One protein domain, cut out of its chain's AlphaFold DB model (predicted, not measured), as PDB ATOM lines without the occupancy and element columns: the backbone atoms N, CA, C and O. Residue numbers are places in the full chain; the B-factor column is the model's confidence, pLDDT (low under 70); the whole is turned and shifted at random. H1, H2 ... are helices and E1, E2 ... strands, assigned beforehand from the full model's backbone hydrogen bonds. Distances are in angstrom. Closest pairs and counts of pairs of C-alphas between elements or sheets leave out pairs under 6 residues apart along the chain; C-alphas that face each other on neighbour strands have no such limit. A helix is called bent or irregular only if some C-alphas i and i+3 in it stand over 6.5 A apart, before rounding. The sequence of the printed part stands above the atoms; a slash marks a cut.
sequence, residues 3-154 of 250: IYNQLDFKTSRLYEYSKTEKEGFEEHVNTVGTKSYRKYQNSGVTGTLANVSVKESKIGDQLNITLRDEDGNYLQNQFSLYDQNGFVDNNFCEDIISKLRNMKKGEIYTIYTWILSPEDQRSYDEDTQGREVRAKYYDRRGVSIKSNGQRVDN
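Overview. This is residues 3 to 154 of the 250 residues of an uncharacterized protein of Saprospirales bacterium (UniProt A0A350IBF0). One long sheet of nine strands curls round like part of a barrel and folds back on itself at the bent strand E5, with the short helix H1 in the opening between E7 and E9. Beyond one end of E8 and E9, H2 and the loop of residues 128 to 139 make an arm, and the E3 and E4 hairpin lies at the other end of the row of strands. The printed part has 152 residues, with nine named strands and two named helices in the order E1 E2 E3 E4 E5 E6 E7 H1 E8 H2 E9; the mixed sheet runs E3 E4 E2 E1 E7 E6 E5 E8 E9. The class is mostly strand, and the whole is compact, with a radius of gyration of the C-alphas of 16.8 A and spans of 48 by 42 by 33 A.

Along the chain. E1, residues 3 to 8, begins at C-alpha 3 (-47.755, -41.184, -17.969). E2 is residues 13 to 18, E3 26 to 29 and E4 35 to 40. E5, residues 45 to 55, measures 19.6 A and bends by 108 degrees at residue 48. E6, residues 62 to 68, measures 18.8 A, and E7, residues 74 to 80, 18.9 A. H1 is residues 93 to 97. E8, residues 108 to 116, measures 25.7 A. H2, residues 118 to 127, measures 14.1 A. E9, residues 140 to 147, measures 22.8 A and ends at C-alpha 147 (-41.402, -48.458, -36.510).

Arrangement. The sheet is strongly twisted. It is a folded sheet, bent back into two leaves: E3 E4 E2 E1 E7 E6 face E8 E9, with E5 as the hinge. E1 and E2 are an antiparallel hairpin, N 6 to O 15 being 2.9 A. E1 and E7 are parallel, with N 5 to O 76 at 2.8 A. E5 E6 E7 form a meander, each strand the antiparallel neighbour of the one before; N 53 to O 64 is 2.9 A across E5 and E6, and N 65 to O 77 is 3.0 A across E6 and E7. E5 pairs with E8 over residues 45 to 48, N 45 to O 111 being 2.9 A, and with E6 over residues 48 to 55. E8 and E9 are antiparallel, with N 112 to O 144 at 2.8 A. The closest C-alphas of E2 and E8, Arg 13 and Thr 113, are 5.7 A apart. H1 is on the sheet at a height of 6.4 A, over none of the strands; its closest C-alphas to E9 are Asp 95 and Val 143, 6.2 A. H2 only grazes the sheet, with its residues 118 to 124. In H1 and H2 every O i to N i+4 pair is within hydrogen-bond range.

Size, cuts and confidence. The C-alphas of Thr 20 and Glu 132, the two farthest apart, are 49.5 A from each other. The printed part has no cut. The links E7 to H1 and H2 to E9 are long, 12 residues each. Mean pLDDT of the printed part is 91.0; residues 127 to 133 and residue 135 are under 70.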
ATOM      1  N   ILE A   3     -49.145 -41.403 -18.357       95.25
ATOM      2  CA  ILE A   3     -47.755 -41.184 -17.969       95.25
ATOM      3  C   ILE A   3     -47.217 -40.048 -18.834       95.25
ATOM      4  O   ILE A   3     -47.297 -40.103 -20.063       95.25
ATOM      5  N   TYR A   4     -46.679 -39.018 -18.191       95.38
ATOM      6  CA  TYR A   4     -46.106 -37.858 -18.865       95.38
ATOM      7  C   TYR A   4     -44.585 -37.983 -18.878       95.38
ATOM      8  O   TYR A   4     -43.947 -37.968 -17.825       95.38
ATOM      9  N   ASN A   5     -44.021 -38.104 -20.076       96.31
ATOM     10  CA  ASN A   5     -42.587 -38.134 -20.309       96.31
ATOM     11  C   ASN A   5     -42.131 -36.755 -20.787       96.31
ATOM     12  O   ASN A   5     -42.498 -36.318 -21.878       96.31
ATOM     13  N   GLN A   6     -41.316 -36.084 -19.981       94.31
ATOM     14  CA  GLN A   6     -40.742 -34.778 -20.292       94.31
ATOM     15  C   GLN A   6     -39.322 -34.932 -20.827       94.31
ATOM     16  O   GLN A   6     -38.596 -35.842 -20.432       94.31
ATOM     17  N   LEU A   7     -38.904 -34.024 -21.706       93.25
ATOM     18  CA  LEU A   7     -37.525 -33.951 -22.171       93.25
ATOM     19  C   LEU A   7     -36.639 -33.223 -21.149       93.25
ATOM     20  O   LEU A   7     -36.810 -32.030 -20.903       93.25
ATOM     21  N   ASP A   8     -35.619 -33.902 -20.626       91.19
ATOM     22  CA  ASP A   8     -34.496 -33.225 -19.980       91.19
ATOM     23  C   ASP A   8     -33.548 -32.723 -21.065       91.19
ATOM     24  O   ASP A   8     -32.786 -33.492 -21.658       91.19
ATOM     25  N   PHE A   9     -33.569 -31.416 -21.314       86.12
ATOM     26  CA  PHE A   9     -32.689 -30.800 -22.296       86.12
ATOM     27  C   PHE A   9     -31.213 -31.044 -21.990       86.12
ATOM     28  O   PHE A   9     -30.440 -31.210 -22.926       86.12
ATOM     29  N   LYS A  10     -30.775 -31.097 -20.726       85.50
ATOM     30  CA  LYS A  10     -29.346 -31.245 -20.413       85.50
ATOM     31  C   LYS A  10     -28.824 -32.611 -20.843       85.50
ATOM     32  O   LYS A  10     -27.769 -32.689 -21.466       85.50
ATOM     33  N   THR A  11     -29.568 -33.664 -20.526       87.62
ATOM     34  CA  THR A  11     -29.172 -35.051 -20.804       87.62
ATOM     35  C   THR A  11     -29.723 -35.581 -22.127       87.62
ATOM     36  O   THR A  11     -29.282 -36.629 -22.591       87.62
ATOM     37  N   SER A  12     -30.646 -34.851 -22.766       90.50
ATOM     38  CA  SER A  12     -31.410 -35.287 -23.945       90.50
ATOM     39  C   SER A  12     -32.094 -36.636 -23.716       90.50
ATOM     40  O   SER A  12     -32.027 -37.524 -24.566       90.50
ATOM     41  N   ARG A  13     -32.731 -36.800 -22.551       92.50
ATOM     42  CA  ARG A  13     -33.468 -38.010 -22.161       92.50
ATOM     43  C   ARG A  13     -34.910 -37.673 -21.820       92.50
ATOM     44  O   ARG A  13     -35.171 -36.670 -21.161       92.50
ATOM     45  N   LEU A  14     -35.826 -38.540 -22.233       95.94
ATOM     46  CA  LEU A  14     -37.194 -38.519 -21.731       95.94
ATOM     47  C   LEU A  14     -37.224 -39.066 -20.302       95.94
ATOM     48  O   LEU A  14     -36.543 -40.051 -20.003       95.94
ATOM     49  N   TYR A  15     -38.004 -38.440 -19.427       95.50
ATOM     50  CA  TYR A  15     -38.172 -38.888 -18.051       95.50
ATOM     51  C   TYR A  15     -39.597 -38.696 -17.537       95.50
ATOM     52  O   TYR A  15     -40.285 -37.742 -17.903       95.50
ATOM     53  N   GLU A  16     -40.009 -39.576 -16.629       95.31
ATOM     54  CA  GLU A  16     -41.201 -39.390 -15.803       95.31
ATOM     55  C   GLU A  16     -40.840 -38.580 -14.560       95.31
ATOM     56  O   GLU A  16     -39.825 -38.844 -13.911       95.31
ATOM     57  N   TYR A  17     -41.680 -37.611 -14.208       93.75
ATOM     58  CA  TYR A  17     -41.509 -36.781 -13.020       93.75
ATOM     59  C   TYR A  17     -42.320 -37.312 -11.830       93.75
ATOM     60  O   TYR A  17     -43.474 -37.717 -11.979       93.75
ATOM     61  N   SER A  18     -41.753 -37.233 -10.626       93.25
ATOM     62  CA  SER A  18     -42.466 -37.462  -9.369       93.25
ATOM     63  C   SER A  18     -42.034 -36.462  -8.291       93.25
ATOM     64  O   SER A  18     -40.848 -36.168  -8.136       93.25
ATOM     65  N   LYS A  19     -43.004 -35.956  -7.513       93.06
ATOM     66  CA  LYS A  19     -42.748 -35.151  -6.299       93.06
ATOM     67  C   LYS A  19     -42.293 -36.014  -5.115       93.06
ATOM     68  O   LYS A  19     -41.670 -35.502  -4.194       93.06
ATOM     69  N   THR A  20     -42.602 -37.310  -5.137       93.94
ATOM     70  CA  THR A  20     -42.284 -38.265  -4.066       93.94
ATOM     71  C   THR A  20     -41.352 -39.361  -4.563       93.94
ATOM     72  O   THR A  20     -41.365 -39.699  -5.751       93.94
ATOM     73  N   GLU A  21     -40.594 -39.952  -3.645       94.50
ATOM     74  CA  GLU A  21     -39.738 -41.102  -3.926       94.50
ATOM     75  C   GLU A  21     -40.569 -42.309  -4.383       94.50
ATOM     76  O   GLU A  21     -41.659 -42.567  -3.860       94.50
ATOM     77  N   LYS A  22     -40.071 -43.014  -5.401       93.69
ATOM     78  CA  LYS A  22     -40.689 -44.201  -6.001       93.69
ATOM     79  C   LYS A  22     -39.596 -45.130  -6.512       93.69
ATOM     80  O   LYS A  22     -38.522 -44.676  -6.903       93.69
ATOM     81  N   GLU A  23     -39.895 -46.421  -6.561       92.88
ATOM     82  CA  GLU A  23     -38.977 -47.413  -7.115       92.88
ATOM     83  C   GLU A  23     -38.593 -47.071  -8.567       92.88
ATOM     84  O   GLU A  23     -39.446 -46.760  -9.401       92.88
ATOM     85  N   GLY A  24     -37.292 -47.109  -8.856       91.44
ATOM     86  CA  GLY A  24     -36.742 -46.801 -10.179       91.44
ATOM     87  C   GLY A  24     -36.653 -45.310 -10.522       91.44
ATOM     88  O   GLY A  24     -36.263 -44.991 -11.644       91.44
ATOM     89  N   PHE A  25     -36.993 -44.400  -9.601       95.38
ATOM     90  CA  PHE A  25     -36.772 -42.966  -9.780       95.38
ATOM     91  C   PHE A  25     -35.487 -42.518  -9.071       95.38
ATOM     92  O   PHE A  25     -35.225 -42.889  -7.930       95.38
ATOM     93  N   GLU A  26     -34.710 -41.673  -9.739       95.00
ATOM     94  CA  GLU A  26     -33.482 -41.071  -9.220       95.00
ATOM     95  C   GLU A  26     -33.778 -39.693  -8.605       95.00
ATOM     96  O   GLU A  26     -34.543 -38.910  -9.176       95.00
ATOM     97  N   GLU A  27     -33.171 -39.378  -7.454       95.44
ATOM     98  CA  GLU A  27     -33.285 -38.050  -6.832       95.44
ATOM     99  C   GLU A  27     -32.626 -36.985  -7.725       95.44
ATOM    100  O   GLU A  27     -31.486 -37.114  -8.175       95.44
ATOM    101  N   HIS A  28     -33.347 -35.896  -7.954       92.12
ATOM    102  CA  HIS A  28     -32.893 -34.719  -8.669       92.12
ATOM    103  C   HIS A  28     -33.148 -33.469  -7.828       92.12
ATOM    104  O   HIS A  28     -34.291 -33.158  -7.482       92.12
ATOM    105  N   VAL A  29     -32.080 -32.724  -7.554       91.12
ATOM    106  CA  VAL A  29     -32.123 -31.466  -6.804       91.12
ATOM    107  C   VAL A  29     -31.909 -30.312  -7.778       91.12
ATOM    108  O   VAL A  29     -30.902 -30.283  -8.491       91.12
ATOM    109  N   ASN A  30     -32.859 -29.376  -7.834       85.31
ATOM    110  CA  ASN A  30     -32.712 -28.181  -8.668       85.31
ATOM    111  C   ASN A  30     -31.712 -27.183  -8.046       85.31
ATOM    112  O   ASN A  30     -31.208 -27.366  -6.937       85.31
ATOM    113  N   THR A  31     -31.436 -26.083  -8.749       86.38
ATOM    114  CA  THR A  31     -30.509 -25.031  -8.291       86.38
ATOM    115  C   THR A  31     -30.951 -24.316  -7.013       86.38
ATOM    116  O   THR A  31     -30.120 -23.696  -6.356       86.38
ATOM    117  N   VAL A  32     -32.235 -24.408  -6.653       89.00
ATOM    118  CA  VAL A  32     -32.842 -23.784  -5.464       89.00
ATOM    119  C   VAL A  32     -32.934 -24.776  -4.287       89.00
ATOM    120  O   VAL A  32     -33.374 -24.422  -3.198       89.00
ATOM    121  N   GLY A  33     -32.488 -26.026  -4.467       88.00
ATOM    122  CA  GLY A  33     -32.515 -27.067  -3.434       88.00
ATOM    123  C   GLY A  33     -33.822 -27.865  -3.355       88.00
ATOM    124  O   GLY A  33     -33.948 -28.744  -2.502       88.00
ATOM    125  N   THR A  34     -34.792 -27.611  -4.238       90.38
ATOM    126  CA  THR A  34     -36.028 -28.396  -4.328       90.38
ATOM    127  C   THR A  34     -35.717 -29.798  -4.836       90.38
ATOM    128  O   THR A  34     -35.131 -29.975  -5.909       90.38
ATOM    129  N   LYS A  35     -36.148 -30.798  -4.066       93.69
ATOM    130  CA  LYS A  35     -36.031 -32.209  -4.423       93.69
ATOM    131  C   LYS A  35     -37.183 -32.646  -5.318       93.69
ATOM    132  O   LYS A  35     -38.341 -32.302  -5.095       93.69
ATOM    133  N   SER A  36     -36.846 -33.437  -6.320       93.62
ATOM    134  CA  SER A  36     -37.769 -34.131  -7.209       93.62
ATOM    135  C   SER A  36     -37.184 -35.488  -7.568       93.62
ATOM    136  O   SER A  36     -36.011 -35.742  -7.312       93.62
ATOM    137  N   TYR A  37     -37.983 -36.352  -8.175       95.75
ATOM    138  CA  TYR A  37     -37.554 -37.686  -8.559       95.75
ATOM    139  C   TYR A  37     -37.841 -37.894 -10.042       95.75
ATOM    140  O   TYR A  37     -38.904 -37.502 -10.533       95.75
ATOM    141  N   ARG A  38     -36.890 -38.485 -10.771       96.06
ATOM    142  CA  ARG A  38     -36.989 -38.695 -12.220       96.06
ATOM    143  C   ARG A  38     -36.687 -40.136 -12.592       96.06
ATOM    144  O   ARG A  38     -35.662 -40.669 -12.187       96.06
ATOM    145  N   LYS A  39     -37.537 -40.746 -13.413       95.62
ATOM    146  CA  LYS A  39     -37.269 -42.055 -14.021       95.62
ATOM    147  C   LYS A  39     -36.962 -41.867 -15.500       95.62
ATOM    148  O   LYS A  39     -37.846 -41.487 -16.262       95.62
ATOM    149  N   TYR A  40     -35.715 -42.102 -15.898       94.50
ATOM    150  CA  TYR A  40     -35.266 -41.906 -17.279       94.50
ATOM    151  C   TYR A  40     -35.608 -43.096 -18.183       94.50
ATOM    152  O   TYR A  40     -35.354 -44.253 -17.847       94.50
ATOM    153  N   GLN A  41     -36.095 -42.800 -19.386       93.81
ATOM    154  CA  GLN A  41     -36.475 -43.780 -20.405       93.81
ATOM    155  C   GLN A  41     -35.281 -44.121 -21.311       93.81
ATOM    156  O   GLN A  41     -35.251 -43.784 -22.494       93.81
ATOM    157  N   ASN A  42     -34.257 -44.771 -20.749       88.12
ATOM    158  CA  ASN A  42     -32.985 -45.023 -21.450       88.12
ATOM    159  C   ASN A  42     -33.131 -45.912 -22.701       88.12
ATOM    160  O   ASN A  42     -32.365 -45.771 -23.652       88.12
ATOM    161  N   SER A  43     -34.130 -46.796 -22.721       89.50
ATOM    162  CA  SER A  43     -34.419 -47.697 -23.848       89.50
ATOM    163  C   SER A  43     -35.396 -47.106 -24.871       89.50
ATOM    164  O   SER A  43     -35.844 -47.819 -25.771       89.50
ATOM    165  N   GLY A  44     -35.716 -45.815 -24.747       92.94
ATOM    166  CA  GLY A  44     -36.771 -45.160 -25.508       92.94
ATOM    167  C   GLY A  44     -38.167 -45.519 -25.004       92.94
ATOM    168  O   GLY A  44     -38.360 -46.445 -24.218       92.94
ATOM    169  N   VAL A  45     -39.156 -44.762 -25.468       96.38
ATOM    170  CA  VAL A  45     -40.564 -44.960 -25.112       96.38
ATOM    171  C   VAL A  45     -41.246 -45.711 -26.245       96.38
ATOM    172  O   VAL A  45     -41.276 -45.214 -27.371       96.38
ATOM    173  N   THR A  46     -41.752 -46.913 -25.960       97.38
ATOM    174  CA  THR A  46     -42.384 -47.795 -26.955       97.38
ATOM    175  C   THR A  46     -43.881 -47.903 -26.716       97.38
ATOM    176  O   THR A  46     -44.325 -48.015 -25.577       97.38
ATOM    177  N   GLY A  47     -44.660 -47.905 -27.793       97.12
ATOM    178  CA  GLY A  47     -46.087 -48.187 -27.738       97.12
ATOM    179  C   GLY A  47     -46.774 -47.974 -29.079       97.12
ATOM    180  O   GLY A  47     -46.163 -47.554 -30.063       97.12
ATOM    181  N   THR A  48     -48.071 -48.255 -29.112       97.88
ATOM    182  CA  THR A  48     -48.928 -48.034 -30.278       97.88
ATOM    183  C   THR A  48     -49.256 -46.549 -30.407       97.88
ATOM    184  O   THR A  48     -49.783 -45.963 -29.464       97.88
ATOM    185  N   LEU A  49     -48.974 -45.922 -31.550       98.00
ATOM    186  CA  LEU A  49     -49.264 -44.501 -31.760       98.00
ATOM    187  C   LEU A  49     -50.771 -44.243 -31.708       98.00
ATOM    188  O   LEU A  49     -51.527 -44.760 -32.532       98.00
ATOM    189  N   ALA A  50     -51.190 -43.414 -30.754       97.19
ATOM    190  CA  ALA A  50     -52.574 -42.993 -30.599       97.19
ATOM    191  C   ALA A  50     -52.845 -41.685 -31.352       97.19
ATOM    192  O   ALA A  50     -53.802 -41.603 -32.116       97.19
ATOM    193  N   ASN A  51     -52.012 -40.663 -31.140       97.75
ATOM    194  CA  ASN A  51     -52.150 -39.348 -31.772       97.75
ATOM    195  C   ASN A  51     -50.868 -38.519 -31.640       97.75
ATOM    196  O   ASN A  51     -49.969 -38.845 -30.853       97.75
ATOM    197  N   VAL A  52     -50.844 -37.409 -32.371       97.94
ATOM    198  CA  VAL A  52     -49.949 -36.274 -32.144       97.94
ATOM    199  C   VAL A  52     -50.814 -35.044 -31.892       97.94
ATOM    200  O   VAL A  52     -51.837 -34.864 -32.544       97.94
ATOM    201  N   SER A  53     -50.432 -34.212 -30.927       96.94
ATOM    202  CA  SER A  53     -51.173 -32.995 -30.576       96.94
ATOM    203  C   SER A  53     -50.238 -31.860 -30.181       96.94
ATOM    204  O   SER A  53     -49.088 -32.090 -29.802       96.94
ATOM    205  N   VAL A  54     -50.746 -30.632 -30.247       96.75
ATOM    206  CA  VAL A  54     -50.112 -29.460 -29.639       96.75
ATOM    207  C   VAL A  54     -50.943 -29.052 -28.432       96.75
ATOM    208  O   VAL A  54     -52.168 -28.980 -28.518       96.75
ATOM    209  N   LYS A  55     -50.288 -28.845 -27.289       93.25
ATOM    210  CA  LYS A  55     -50.937 -28.405 -26.051       93.25
ATOM    211  C   LYS A  55     -50.221 -27.188 -25.501       93.25
ATOM    212  O   LYS A  55     -48.997 -27.206 -25.379       93.25
ATOM    213  N   GLU A  56     -50.988 -26.176 -25.126       92.50
ATOM    214  CA  GLU A  56     -50.465 -25.034 -24.386       92.50
ATOM    215  C   GLU A  56     -50.022 -25.481 -22.983       92.50
ATOM    216  O   GLU A  56     -50.664 -26.313 -22.334       92.50
ATOM    217  N   SER A  57     -48.902 -24.940 -22.511       87.19
ATOM    218  CA  SER A  57     -48.410 -25.147 -21.151       87.19
ATOM    219  C   SER A  57     -47.929 -23.825 -20.557       87.19
ATOM    220  O   SER A  57     -47.683 -22.863 -21.282       87.19
ATOM    221  N   LYS A  58     -47.703 -23.781 -19.236       80.06
ATOM    222  CA  LYS A  58     -47.161 -22.586 -18.553       80.06
ATOM    223  C   LYS A  58     -45.820 -22.100 -19.131       80.06
ATOM    224  O   LYS A  58     -45.434 -20.965 -18.885       80.06
ATOM    225  N   ILE A  59     -45.102 -22.961 -19.856       77.69
ATOM    226  CA  ILE A  59     -43.787 -22.675 -20.443       77.69
ATOM    227  C   ILE A  59     -43.830 -22.561 -21.977       77.69
ATOM    228  O   ILE A  59     -42.783 -22.602 -22.621       77.69
ATOM    229  N   GLY A  60     -45.029 -22.426 -22.553       87.88
ATOM    230  CA  GLY A  60     -45.276 -22.351 -23.993       87.88
ATOM    231  C   GLY A  60     -45.844 -23.642 -24.580       87.88
ATOM    232  O   GLY A  60     -46.067 -24.628 -23.871       87.88
ATOM    233  N   ASP A  61     -46.088 -23.631 -25.886       95.06
ATOM    234  CA  ASP A  61     -46.678 -24.765 -26.594       95.06
ATOM    235  C   ASP A  61     -45.769 -25.994 -26.585       95.06
ATOM    236  O   ASP A  61     -44.546 -25.917 -26.750       95.06
ATOM    237  N   GLN A  62     -46.392 -27.158 -26.426       95.44
ATOM    238  CA  GLN A  62     -45.730 -28.451 -26.416       95.44
ATOM    239  C   GLN A  62     -46.273 -29.354 -27.515       95.44
ATOM    240  O   GLN A  62     -47.474 -29.629 -27.587       95.44
ATOM    241  N   LEU A  63     -45.359 -29.897 -28.311       97.25
ATOM    242  CA  LEU A  63     -45.617 -31.032 -29.180       97.25
ATOM    243  C   LEU A  63     -45.717 -32.300 -28.324       97.25
ATOM    244  O   LEU A  63     -44.783 -32.648 -27.600       97.25
ATOM    245  N   ASN A  64     -46.840 -33.001 -28.422       97.31
ATOM    246  CA  ASN A  64     -47.115 -34.227 -27.686       97.31
ATOM    247  C   ASN A  64     -47.266 -35.398 -28.663       97.31
ATOM    248  O   ASN A  64     -48.152 -35.379 -29.515       97.31
ATOM    249  N   ILE A  65     -46.446 -36.440 -28.505       98.06
ATOM    250  CA  ILE A  65     -46.641 -37.728 -29.187       98.06
ATOM    251  C   ILE A  65     -47.190 -38.726 -28.172       98.06
ATOM    252  O   ILE A  65     -46.492 -39.104 -27.225       98.06
ATOM    253  N   THR A  66     -48.434 -39.154 -28.374       98.06
ATOM    254  CA  THR A  66     -49.123 -40.069 -27.462       98.06
ATOM    255  C   THR A  66     -49.001 -41.500 -27.967       98.06
ATOM    256  O   THR A  66     -49.539 -41.837 -29.023       98.06
ATOM    257  N   LEU A  67     -48.340 -42.354 -27.190       97.88
ATOM    258  CA  LEU A  67     -48.298 -43.800 -27.414       97.88
ATOM    259  C   LEU A  67     -49.197 -44.517 -26.401       97.88
ATOM    260  O   LEU A  67     -49.475 -43.983 -25.331       97.88
ATOM    261  N   ARG A  68     -49.636 -45.730 -26.722       97.56
ATOM    262  CA  ARG A  68     -50.327 -46.634 -25.804       97.56
ATOM    263  C   ARG A  68     -49.465 -47.865 -25.556       97.56
ATOM    264  O   ARG A  68     -49.088 -48.528 -26.522       97.56
ATOM    265  N   ASP A  69     -49.130 -48.138 -24.300       95.94
ATOM    266  CA  ASP A  69     -48.371 -49.341 -23.933       95.94
ATOM    267  C   ASP A  69     -49.253 -50.605 -23.932       95.94
ATOM    268  O   ASP A  69     -50.461 -50.545 -24.194       95.94
ATOM    269  N   GLU A  70     -48.634 -51.758 -23.671       94.56
ATOM    270  CA  GLU A  70     -49.305 -53.066 -23.627       94.56
ATOM    271  C   GLU A  70     -50.348 -53.152 -22.498       94.56
ATOM    272  O   GLU A  70     -51.397 -53.773 -22.674       94.56
ATOM    273  N   ASP A  71     -50.114 -52.442 -21.391       95.12
ATOM    274  CA  ASP A  71     -51.019 -52.340 -20.240       95.12
ATOM    275  C   ASP A  71     -52.177 -51.348 -20.475       95.12
ATOM    276  O   ASP A  71     -53.091 -51.197 -19.658       95.12
ATOM    277  N   GLY A  72     -52.175 -50.659 -21.617       93.25
ATOM    278  CA  GLY A  72     -53.197 -49.706 -22.013       93.25
ATOM    279  C   GLY A  72     -53.050 -48.310 -21.406       93.25
ATOM    280  O   GLY A  72     -54.002 -47.527 -21.501       93.25
ATOM    281  N   ASN A  73     -51.903 -47.972 -20.820       96.25
ATOM    282  CA  ASN A  73     -51.571 -46.618 -20.391       96.25
ATOM    283  C   ASN A  73     -51.221 -45.726 -21.580       96.25
ATOM    284  O   ASN A  73     -50.628 -46.162 -22.565       96.25
ATOM    285  N   TYR A  74     -51.561 -44.444 -21.464       96.88
ATOM    286  CA  TYR A  74     -51.158 -43.419 -22.416       96.88
ATOM    287  C   TYR A  74     -49.810 -42.832 -22.007       96.88
ATOM    288  O   TYR A  74     -49.700 -42.226 -20.945       96.88
ATOM    289  N   LEU A  75     -48.804 -42.968 -22.860       97.31
ATOM    290  CA  LEU A  75     -47.476 -42.388 -22.708       97.31
ATOM    291  C   LEU A  75     -47.419 -41.089 -23.526       97.31
ATOM    292  O   LEU A  75     -47.272 -41.130 -24.749       97.31
ATOM    293  N   GLN A  76     -47.571 -39.934 -22.876       97.06
ATOM    294  CA  GLN A  76     -47.477 -38.622 -23.524       97.06
ATOM    295  C   GLN A  76     -46.029 -38.137 -23.505       97.06
ATOM    296  O   GLN A  76     -45.506 -37.776 -22.454       97.06
ATOM    297  N   ASN A  77     -45.380 -38.140 -24.667       97.44
ATOM    298  CA  ASN A  77     -44.005 -37.674 -24.838       97.44
ATOM    299  C   ASN A  77     -44.020 -36.202 -25.244       97.44
ATOM    300  O   ASN A  77     -44.503 -35.881 -26.331       97.44
ATOM    301  N   GLN A  78     -43.523 -35.337 -24.364       95.81
ATOM    302  CA  GLN A  78     -43.704 -33.890 -24.440       95.81
ATOM    303  C   GLN A  78     -42.401 -33.194 -24.833       95.81
ATOM    304  O   GLN A  78     -41.365 -33.370 -24.184       95.81
ATOM    305  N   PHE A  79     -42.471 -32.365 -25.872       96.12
ATOM    306  CA  PHE A  79     -41.354 -31.581 -26.391       96.12
ATOM    307  C   PHE A  79     -41.772 -30.115 -26.487       96.12
ATOM    308  O   PHE A  79     -42.830 -29.817 -27.040       96.12
ATOM    309  N   SER A  80     -40.956 -29.193 -25.972       94.94
ATOM    310  CA  SER A  80     -41.183 -27.756 -26.176       94.94
ATOM    311  C   SER A  80     -41.151 -27.446 -27.669       94.94
ATOM    312  O   SER A  80     -40.154 -27.729 -28.334       94.94
ATOM    313  N   LEU A  81     -42.242 -26.895 -28.202       96.38
ATOM    314  CA  LEU A  81     -42.377 -26.662 -29.639       96.38
ATOM    315  C   LEU A  81     -41.401 -25.589 -30.131       96.38
ATOM    316  O   LEU A  81     -40.826 -25.732 -31.211       96.38
ATOM    317  N   TYR A  82     -41.186 -24.555 -29.316       95.25
ATOM    318  CA  TYR A  82     -40.352 -23.407 -29.650       95.25
ATOM    319  C   TYR A  82     -39.048 -23.358 -28.845       95.25
ATOM    320  O   TYR A  82     -38.981 -23.799 -27.694       95.25
ATOM    321  N   ASP A  83     -38.013 -22.784 -29.455       91.69
ATOM    322  CA  ASP A  83     -36.761 -22.417 -28.807       91.69
ATOM    323  C   ASP A  83     -36.881 -21.078 -28.052       91.69
ATOM    324  O   ASP A  83     -37.899 -20.385 -28.088       91.69
ATOM    325  N   GLN A  84     -35.804 -20.668 -27.377       88.62
ATOM    326  CA  GLN A  84     -35.753 -19.395 -26.639       88.62
ATOM    327  C   GLN A  84     -35.898 -18.147 -27.530       88.62
ATOM    328  O   GLN A  84     -36.087 -17.050 -27.011       88.62
ATOM    329  N   ASN A  85     -35.772 -18.291 -28.853       89.19
ATOM    330  CA  ASN A  85     -35.945 -17.210 -29.818       89.19
ATOM    331  C   ASN A  85     -37.364 -17.186 -30.417       89.19
ATOM    332  O   ASN A  85     -37.631 -16.324 -31.251       89.19
ATOM    333  N   GLY A  86     -38.248 -18.109 -30.019       91.00
ATOM    334  CA  GLY A  86     -39.612 -18.225 -30.540       91.00
ATOM    335  C   GLY A  86     -39.716 -18.943 -31.890       91.00
ATOM    336  O   GLY A  86     -40.765 -18.883 -32.523       91.00
ATOM    337  N   PHE A  87     -38.656 -19.613 -32.351       94.75
ATOM    338  CA  PHE A  87     -38.682 -20.429 -33.571       94.75
ATOM    339  C   PHE A  87     -38.932 -21.892 -33.232       94.75
ATOM    340  O   PHE A  87     -38.644 -22.311 -32.117       94.75
ATOM    341  N   VAL A  88     -39.430 -22.687 -34.184       96.06
ATOM    342  CA  VAL A  88     -39.589 -24.137 -33.962       96.06
ATOM    343  C   VAL A  88     -38.243 -24.738 -33.546       96.06
ATOM    344  O   VAL A  88     -37.225 -24.502 -34.204       96.06
ATOM    345  N   ASP A  89     -38.228 -25.501 -32.448       94.19
ATOM    346  CA  ASP A  89     -36.997 -26.091 -31.925       94.19
ATOM    347  C   ASP A  89     -36.353 -27.005 -32.974       94.19
ATOM    348  O   ASP A  89     -36.925 -27.997 -33.435       94.19
ATOM    349  N   ASN A  90     -35.122 -26.664 -33.343       90.56
ATOM    350  CA  ASN A  90     -34.382 -27.338 -34.400       90.56
ATOM    351  C   ASN A  90     -33.549 -28.525 -33.899       90.56
ATOM    352  O   ASN A  90     -32.822 -29.129 -34.692       90.56
ATOM    353  N   ASN A  91     -33.611 -28.832 -32.601       90.75
ATOM    354  CA  ASN A  91     -32.947 -29.992 -32.026       90.75
ATOM    355  C   ASN A  91     -33.864 -31.212 -32.084       90.75
ATOM    356  O   ASN A  91     -33.474 -32.235 -32.631       90.75
ATOM    357  N   PHE A  92     -35.086 -31.099 -31.573       94.94
ATOM    358  CA  PHE A  92     -36.030 -32.198 -31.406       94.94
ATOM    359  C   PHE A  92     -37.272 -32.020 -32.282       94.94
ATOM    360  O   PHE A  92     -37.615 -32.935 -33.031       94.94
ATOM    361  N   CYS A  93     -37.923 -30.854 -32.242       96.56
ATOM    362  CA  CYS A  93     -39.224 -30.659 -32.890       96.56
ATOM    363  C   CYS A  93     -39.151 -30.691 -34.421       96.56
ATOM    364  O   CYS A  93     -39.906 -31.449 -35.024       96.56
ATOM    365  N   GLU A  94     -38.215 -29.983 -35.067       96.06
ATOM    366  CA  GLU A  94     -38.025 -30.092 -36.529       96.06
ATOM    367  C   GLU A  94     -37.780 -31.555 -36.961       96.06
ATOM    368  O   GLU A  94     -38.301 -32.013 -37.982       96.06
ATOM    369  N   ASP A  95     -37.010 -32.314 -36.171       95.00
ATOM    370  CA  ASP A  95     -36.683 -33.711 -36.466       95.00
ATOM    371  C   ASP A  95     -37.911 -34.623 -36.312       95.00
ATOM    372  O   ASP A  95     -38.119 -35.507 -37.148       95.00
ATOM    373  N   ILE A  96     -38.764 -34.394 -35.309       97.56
ATOM    374  CA  ILE A  96     -40.047 -35.097 -35.160       97.56
ATOM    375  C   ILE A  96     -40.988 -34.744 -36.316       97.56
ATOM    376  O   ILE A  96     -41.459 -35.645 -37.012       97.56
ATOM    377  N   ILE A  97     -41.229 -33.449 -36.550       98.06
ATOM    378  CA  ILE A  97     -42.179 -32.954 -37.559       98.06
ATOM    379  C   ILE A  97     -41.816 -33.501 -38.941       98.06
ATOM    380  O   ILE A  97     -42.687 -33.956 -39.682       98.06
ATOM    381  N   SER A  98     -40.516 -33.589 -39.251       97.31
ATOM    382  CA  SER A  98     -40.033 -34.147 -40.517       97.31
ATOM    383  C   SER A  98     -40.470 -35.585 -40.804       97.31
ATOM    384  O   SER A  98     -40.413 -36.000 -41.961       97.31
ATOM    385  N   LYS A  99     -40.908 -36.343 -39.793       97.44
ATOM    386  CA  LYS A  99     -41.294 -37.758 -39.896       97.44
ATOM    387  C   LYS A  99     -42.805 -37.981 -39.833       97.44
ATOM    388  O   LYS A  99     -43.257 -39.042 -40.255       97.44
ATOM    389  N   LEU A 100     -43.591 -37.007 -39.358       97.31
ATOM    390  CA  LEU A 100     -45.008 -37.201 -39.010       97.31
ATOM    391  C   LEU A 100     -45.859 -37.737 -40.164       97.31
ATOM    392  O   LEU A 100     -46.692 -38.615 -39.960       97.31
ATOM    393  N   ARG A 101     -45.625 -37.279 -41.397       95.88
ATOM    394  CA  ARG A 101     -46.379 -37.753 -42.571       95.88
ATOM    395  C   ARG A 101     -46.158 -39.235 -42.893       95.88
ATOM    396  O   ARG A 101     -47.006 -39.857 -43.521       95.88
ATOM    397  N   ASN A 102     -45.035 -39.796 -42.452       96.81
ATOM    398  CA  ASN A 102     -44.723 -41.215 -42.604       96.81
ATOM    399  C   ASN A 102     -45.174 -42.050 -41.395       96.81
ATOM    400  O   ASN A 102     -45.004 -43.266 -41.412       96.81
ATOM    401  N   MET A 103     -45.733 -41.421 -40.357       97.56
ATOM    402  CA  MET A 103     -46.267 -42.106 -39.183       97.56
ATOM    403  C   MET A 103     -47.763 -42.372 -39.341       97.56
ATOM    404  O   MET A 103     -48.482 -41.580 -39.952       97.56
ATOM    405  N   LYS A 104     -48.244 -43.474 -38.767       96.31
ATOM    406  CA  LYS A 104     -49.656 -43.874 -38.808       96.31
ATOM    407  C   LYS A 104     -50.144 -44.292 -37.433       96.31
ATOM    408  O   LYS A 104     -49.447 -44.996 -36.703       96.31
ATOM    409  N   LYS A 105     -51.365 -43.889 -37.087       96.31
ATOM    410  CA  LYS A 105     -52.034 -44.386 -35.881       96.31
ATOM    411  C   LYS A 105     -52.165 -45.906 -35.919       96.31
ATOM    412  O   LYS A 105     -52.319 -46.495 -36.987       96.31
ATOM    413  N   GLY A 106     -52.142 -46.525 -34.746       95.50
ATOM    414  CA  GLY A 106     -52.293 -47.972 -34.606       95.50
ATOM    415  C   GLY A 106     -51.023 -48.778 -34.897       95.50
ATOM    416  O   GLY A 106     -51.007 -49.974 -34.628       95.50
ATOM    417  N   GLU A 107     -49.951 -48.154 -35.387       96.94
ATOM    418  CA  GLU A 107     -48.650 -48.810 -35.528       96.94
ATOM    419  C   GLU A 107     -47.792 -48.628 -34.270       96.94
ATOM    420  O   GLU A 107     -47.925 -47.646 -33.534       96.94
ATOM    421  N   ILE A 108     -46.901 -49.589 -34.020       97.69
ATOM    422  CA  ILE A 108     -45.977 -49.555 -32.886       97.69
ATOM    423  C   ILE A 108     -44.763 -48.711 -33.253       97.69
ATOM    424  O   ILE A 108     -44.076 -48.984 -34.241       97.69
ATOM    425  N   TYR A 109     -44.464 -47.734 -32.403       98.19
ATOM    426  CA  TYR A 109     -43.267 -46.917 -32.513       98.19
ATOM    427  C   TYR A 109     -42.445 -46.958 -31.235       98.19
ATOM    428  O   TYR A 109     -42.987 -47.055 -30.135       98.19
ATOM    429  N   THR A 110     -41.134 -46.795 -31.393       97.81
ATOM    430  CA  THR A 110     -40.224 -46.466 -30.298       97.81
ATOM    431  C   THR A 110     -39.585 -45.108 -30.539       97.81
ATOM    432  O   THR A 110     -39.003 -44.866 -31.601       97.81
ATOM    433  N   ILE A 111     -39.672 -44.229 -29.542       97.19
ATOM    434  CA  ILE A 111     -39.122 -42.873 -29.567       97.19
ATOM    435  C   ILE A 111     -37.860 -42.833 -28.706       97.19
ATOM    436  O   ILE A 111     -37.910 -43.089 -27.505       97.19
ATOM    437  N   TYR A 112     -36.738 -42.465 -29.320       94.19
ATOM    438  CA  TYR A 112     -35.454 -42.257 -28.657       94.19
ATOM    439  C   TYR A 112     -35.017 -40.813 -28.818       94.19
ATOM    440  O   TYR A 112     -34.952 -40.302 -29.935       94.19
ATOM    441  N   THR A 113     -34.618 -40.187 -27.725       94.50
ATOM    442  CA  THR A 113     -33.868 -38.935 -27.761       94.50
ATOM    443  C   THR A 113     -32.378 -39.250 -27.709       94.50
ATOM    444  O   THR A 113     -31.959 -40.231 -27.095       94.50
ATOM    445  N   TRP A 114     -31.565 -38.451 -28.390       91.31
ATOM    446  CA  TRP A 114     -30.121 -38.651 -28.419       91.31
ATOM    447  C   TRP A 114     -29.379 -37.321 -28.355       91.31
ATOM    448  O   TRP A 114     -29.879 -36.280 -28.786       91.31
ATOM    449  N   ILE A 115     -28.160 -37.394 -27.832       90.62
ATOM    450  CA  ILE A 115     -27.139 -36.357 -27.887       90.62
ATOM    451  C   ILE A 115     -25.868 -36.997 -28.429       90.62
ATOM    452  O   ILE A 115     -25.518 -38.113 -28.057       90.62
ATOM    453  N   LEU A 116     -25.210 -36.296 -29.336       87.44
ATOM    454  CA  LEU A 116     -23.930 -36.669 -29.896       87.44
ATOM    455  C   LEU A 116     -22.946 -35.567 -29.526       87.44
ATOM    456  O   LEU A 116     -23.102 -34.423 -29.977       87.44
ATOM    457  N   SER A 117     -21.982 -35.909 -28.672       87.31
ATOM    458  CA  SER A 117     -20.975 -34.963 -28.201       87.31
ATOM    459  C   SER A 117     -20.084 -34.485 -29.360       87.31
ATOM    460  O   SER A 117     -20.066 -35.104 -30.434       87.31
ATOM    461  N   PRO A 118     -19.356 -33.368 -29.199       85.56
ATOM    462  CA  PRO A 118     -18.394 -32.910 -30.189       85.56
ATOM    463  C   PRO A 118     -17.321 -33.967 -30.474       85.56
ATOM    464  O   PRO A 118     -16.934 -34.140 -31.629       85.56
ATOM    465  N   GLU A 119     -16.876 -34.684 -29.441       83.19
ATOM    466  CA  GLU A 119     -15.903 -35.770 -29.538       83.19
ATOM    467  C   GLU A 119     -16.463 -36.952 -30.339       83.19
ATOM    468  O   GLU A 119     -15.817 -37.410 -31.284       83.19
ATOM    469  N   ASP A 120     -17.691 -37.385 -30.041       83.81
ATOM    470  CA  ASP A 120     -18.336 -38.487 -30.764       83.81
ATOM    471  C   ASP A 120     -18.600 -38.120 -32.230       83.81
ATOM    472  O   ASP A 120     -18.460 -38.952 -33.125       83.81
ATOM    473  N   GLN A 121     -18.963 -36.862 -32.508       79.56
ATOM    474  CA  GLN A 121     -19.122 -36.383 -33.884       79.56
ATOM    475  C   GLN A 121     -17.815 -36.398 -34.654       79.56
ATOM    476  O   GLN A 121     -17.808 -36.731 -35.839       79.56
ATOM    477  N   ARG A 122     -16.728 -36.006 -33.992       79.19
ATOM    478  CA  ARG A 122     -15.409 -36.004 -34.599       79.19
ATOM    479  C   ARG A 122     -14.977 -37.422 -34.951       79.19
ATOM    480  O   ARG A 122     -14.639 -37.650 -36.106       79.19
ATOM    481  N   SER A 123     -15.073 -38.360 -34.006       79.81
ATOM    482  CA  SER A 123     -14.773 -39.775 -34.269       79.81
ATOM    483  C   SER A 123     -15.676 -40.339 -35.369       79.81
ATOM    484  O   SER A 123     -15.195 -40.999 -36.280       79.81
ATOM    485  N   TYR A 124     -16.971 -40.004 -35.398       75.69
ATOM    486  CA  TYR A 124     -17.858 -40.456 -36.474       75.69
ATOM    487  C   TYR A 124     -17.445 -39.944 -37.870       75.69
ATOM    488  O   TYR A 124     -17.460 -40.710 -38.840       75.69
ATOM    489  N   ASP A 125     -17.084 -38.661 -37.995       75.12
ATOM    490  CA  ASP A 125     -16.628 -38.079 -39.266       75.12
ATOM    491  C   ASP A 125     -15.260 -38.652 -39.702       75.12
ATOM    492  O   ASP A 125     -15.099 -38.961 -40.888       75.12
ATOM    493  N   GLU A 126     -14.325 -38.837 -38.755       75.75
ATOM    494  CA  GLU A 126     -12.984 -39.414 -38.972       75.75
ATOM    495  C   GLU A 126     -13.060 -40.906 -39.355       75.75
ATOM    496  O   GLU A 126     -12.516 -41.310 -40.383       75.75
ATOM    497  N   ASP A 127     -13.786 -41.711 -38.576       67.00
ATOM    498  CA  ASP A 127     -13.713 -43.176 -38.626       67.00
ATOM    499  C   ASP A 127     -14.763 -43.815 -39.550       67.00
ATOM    500  O   ASP A 127     -14.545 -44.904 -40.080       67.00
ATOM    501  N   THR A 128     -15.928 -43.178 -39.747       60.59
ATOM    502  CA  THR A 128     -17.094 -43.842 -40.379       60.59
ATOM    503  C   THR A 128     -17.464 -43.287 -41.753       60.59
ATOM    504  O   THR A 128     -18.062 -43.991 -42.568       60.59
ATOM    505  N   GLN A 129     -17.175 -42.015 -42.025       61.41
ATOM    506  CA  GLN A 129     -17.612 -41.351 -43.261       61.41
ATOM    507  C   GLN A 129     -16.455 -40.872 -44.145       61.41
ATOM    508  O   GLN A 129     -16.724 -40.428 -45.262       61.41
ATOM    509  N   GLY A 130     -15.205 -40.942 -43.667       65.06
ATOM    510  CA  GLY A 130     -14.032 -40.432 -44.386       65.06
ATOM    511  C   GLY A 130     -14.157 -38.948 -44.740       65.06
ATOM    512  O   GLY A 130     -13.691 -38.520 -45.795       65.06
ATOM    513  N   ARG A 131     -14.873 -38.175 -43.912       67.94
ATOM    514  CA  ARG A 131     -15.127 -36.751 -44.155       67.94
ATOM    515  C   ARG A 131     -13.993 -35.922 -43.578       67.94
ATOM    516  O   ARG A 131     -13.395 -36.289 -42.573       67.94
ATOM    517  N   GLU A 132     -13.729 -34.769 -44.187       69.94
ATOM    518  CA  GLU A 132     -12.788 -33.813 -43.605       69.94
ATOM    519  C   GLU A 132     -13.265 -33.353 -42.224       69.94
ATOM    520  O   GLU A 132     -14.421 -32.952 -42.035       69.94
ATOM    521  N   VAL A 133     -12.338 -33.397 -41.267       69.88
ATOM    522  CA  VAL A 133     -12.560 -32.949 -39.896       69.88
ATOM    523  C   VAL A 133     -12.926 -31.472 -39.910       69.88
ATOM    524  O   VAL A 133     -12.208 -30.626 -40.446       69.88
ATOM    525  N   ARG A 134     -14.059 -31.140 -39.298       72.69
ATOM    526  CA  ARG A 134     -14.521 -29.754 -39.228       72.69
ATOM    527  C   ARG A 134     -13.640 -28.964 -38.274       72.69
ATOM    528  O   ARG A 134     -13.273 -29.442 -37.205       72.69
ATOM    529  N   ALA A 135     -13.428 -27.687 -38.588       65.94
ATOM    530  CA  ALA A 135     -12.723 -26.767 -37.696       65.94
ATOM    531  C   ALA A 135     -13.393 -26.626 -36.313       65.94
ATOM    532  O   ALA A 135     -12.746 -26.214 -35.352       65.94
ATOM    533  N   LYS A 136     -14.695 -26.934 -36.202       70.88
ATOM    534  CA  LYS A 136     -15.410 -26.940 -34.925       70.88
ATOM    535  C   LYS A 136     -16.596 -27.903 -34.922       70.88
ATOM    536  O   LYS A 136     -17.419 -27.881 -35.839       70.88
ATOM    537  N   TYR A 137     -16.697 -28.663 -33.839       76.31
ATOM    538  CA  TYR A 137     -17.823 -29.530 -33.510       76.31
ATOM    539  C   TYR A 137     -18.644 -28.910 -32.374       76.31
ATOM    540  O   TYR A 137     -18.131 -28.132 -31.567       76.31
ATOM    541  N   TYR A 138     -19.933 -29.219 -32.346       79.56
ATOM    542  CA  TYR A 138     -20.893 -28.743 -31.350       79.56
ATOM    543  C   TYR A 138     -21.817 -29.894 -30.998       79.56
ATOM    544  O   TYR A 138     -22.085 -30.693 -31.890       79.56
ATOM    545  N   ASP A 139     -22.351 -29.946 -29.777       83.12
ATOM    546  CA  ASP A 139     -23.407 -30.897 -29.421       83.12
ATOM    547  C   ASP A 139     -24.488 -30.925 -30.502       83.12
ATOM    548  O   ASP A 139     -25.034 -29.887 -30.890       83.12
ATOM    549  N   ARG A 140     -24.824 -32.127 -30.963       86.75
ATOM    550  CA  ARG A 140     -25.973 -32.347 -31.834       86.75
ATOM    551  C   ARG A 140     -26.962 -33.219 -31.099       86.75
ATOM    552  O   ARG A 140     -26.582 -34.201 -30.474       86.75
ATOM    553  N   ARG A 141     -28.231 -32.852 -31.166       91.50
ATOM    554  CA  ARG A 141     -29.312 -33.533 -30.463       91.50
ATOM    555  C   ARG A 141     -30.426 -33.848 -31.447       91.50
ATOM    556  O   ARG A 141     -30.472 -33.240 -32.518       91.50
ATOM    557  N   GLY A 142     -31.283 -34.794 -31.087       92.62
ATOM    558  CA  GLY A 142     -32.511 -35.036 -31.830       92.62
ATOM    559  C   GLY A 142     -33.284 -36.266 -31.414       92.62
ATOM    560  O   GLY A 142     -33.115 -36.774 -30.302       92.62
ATOM    561  N   VAL A 143     -34.167 -36.713 -32.312       95.06
ATOM    562  CA  VAL A 143     -35.134 -37.778 -32.038       95.06
ATOM    563  C   VAL A 143     -35.092 -38.849 -33.121       95.06
ATOM    564  O   VAL A 143     -35.410 -38.639 -34.294       95.06
ATOM    565  N   SER A 144     -34.739 -40.061 -32.711       94.81
ATOM    566  CA  SER A 144     -34.888 -41.247 -33.542       94.81
ATOM    567  C   SER A 144     -36.240 -41.885 -33.253       94.81
ATOM    568  O   SER A 144     -36.512 -42.288 -32.126       94.81
ATOM    569  N   ILE A 145     -37.086 -41.978 -34.274       97.31
ATOM    570  CA  ILE A 145     -38.358 -42.698 -34.210       97.31
ATOM    571  C   ILE A 145     -38.179 -43.977 -35.019       97.31
ATOM    572  O   ILE A 145     -37.726 -43.921 -36.166       97.31
ATOM    573  N   LYS A 146     -38.502 -45.124 -34.424       97.50
ATOM    574  CA  LYS A 146     -38.472 -46.426 -35.095       97.50
ATOM    575  C   LYS A 146     -39.875 -47.010 -35.186       97.50
ATOM    576  O   LYS A 146     -40.595 -46.941 -34.202       97.50
ATOM    577  N   SER A 147     -40.221 -47.609 -36.321       96.69
ATOM    578  CA  SER A 147     -41.402 -48.458 -36.510       96.69
ATOM    579  C   SER A 147     -40.922 -49.884 -36.756       96.69
ATOM    580  O   SER A 147     -40.068 -50.098 -37.617       96.69
ATOM    581  N   ASN A 148     -41.392 -50.849 -35.962       89.31
ATOM    582  CA  ASN A 148     -40.977 -52.259 -36.063       89.31
ATOM    583  C   ASN A 148     -39.444 -52.454 -36.128       89.31
ATOM    584  O   ASN A 148     -38.921 -53.229 -36.927       89.31
ATOM    585  N   GLY A 149     -38.701 -51.692 -35.320       88.56
ATOM    586  CA  GLY A 149     -37.234 -51.732 -35.267       88.56
ATOM    587  C   GLY A 149     -36.506 -50.980 -36.392       88.56
ATOM    588  O   GLY A 149     -35.301 -50.745 -36.271       88.56
ATOM    589  N   GLN A 150     -37.205 -50.528 -37.436       94.50
ATOM    590  CA  GLN A 150     -36.638 -49.742 -38.534       94.50
ATOM    591  C   GLN A 150     -36.826 -48.246 -38.299       94.50
ATOM    592  O   GLN A 150     -37.855 -47.810 -37.791       94.50
ATOM    593  N   ARG A 151     -35.829 -47.433 -38.658       95.81
ATOM    594  CA  ARG A 151     -35.914 -45.975 -38.510       95.81
ATOM    595  C   ARG A 151     -36.977 -45.416 -39.459       95.81
ATOM    596  O   ARG A 151     -36.962 -45.729 -40.642       95.81
ATOM    597  N   VAL A 152     -37.856 -44.561 -38.941       97.00
ATOM    598  CA  VAL A 152     -38.804 -43.803 -39.761       97.00
ATOM    599  C   VAL A 152     -38.030 -42.739 -40.531       97.00
ATOM    600  O   VAL A 152     -37.349 -41.895 -39.935       97.00
ATOM    601  N   ASP A 153     -38.130 -42.791 -41.855       95.19
ATOM    602  CA  ASP A 153     -37.479 -41.831 -42.733       95.19
ATOM    603  C   ASP A 153     -38.147 -40.459 -42.676       95.19
ATOM    604  O   ASP A 153     -39.366 -40.327 -42.540       95.19
ATOM    605  N   ASN A 154     -37.337 -39.419 -42.864       95.50
ATOM    606  CA  ASN A 154     -37.844 -38.059 -42.973       95.50
ATOM    607  C   ASN A 154     -38.633 -37.907 -44.282       95.50
ATOM    608  O   ASN A 154     -38.078 -38.111 -45.369       95.50
TER     609      ASN A 154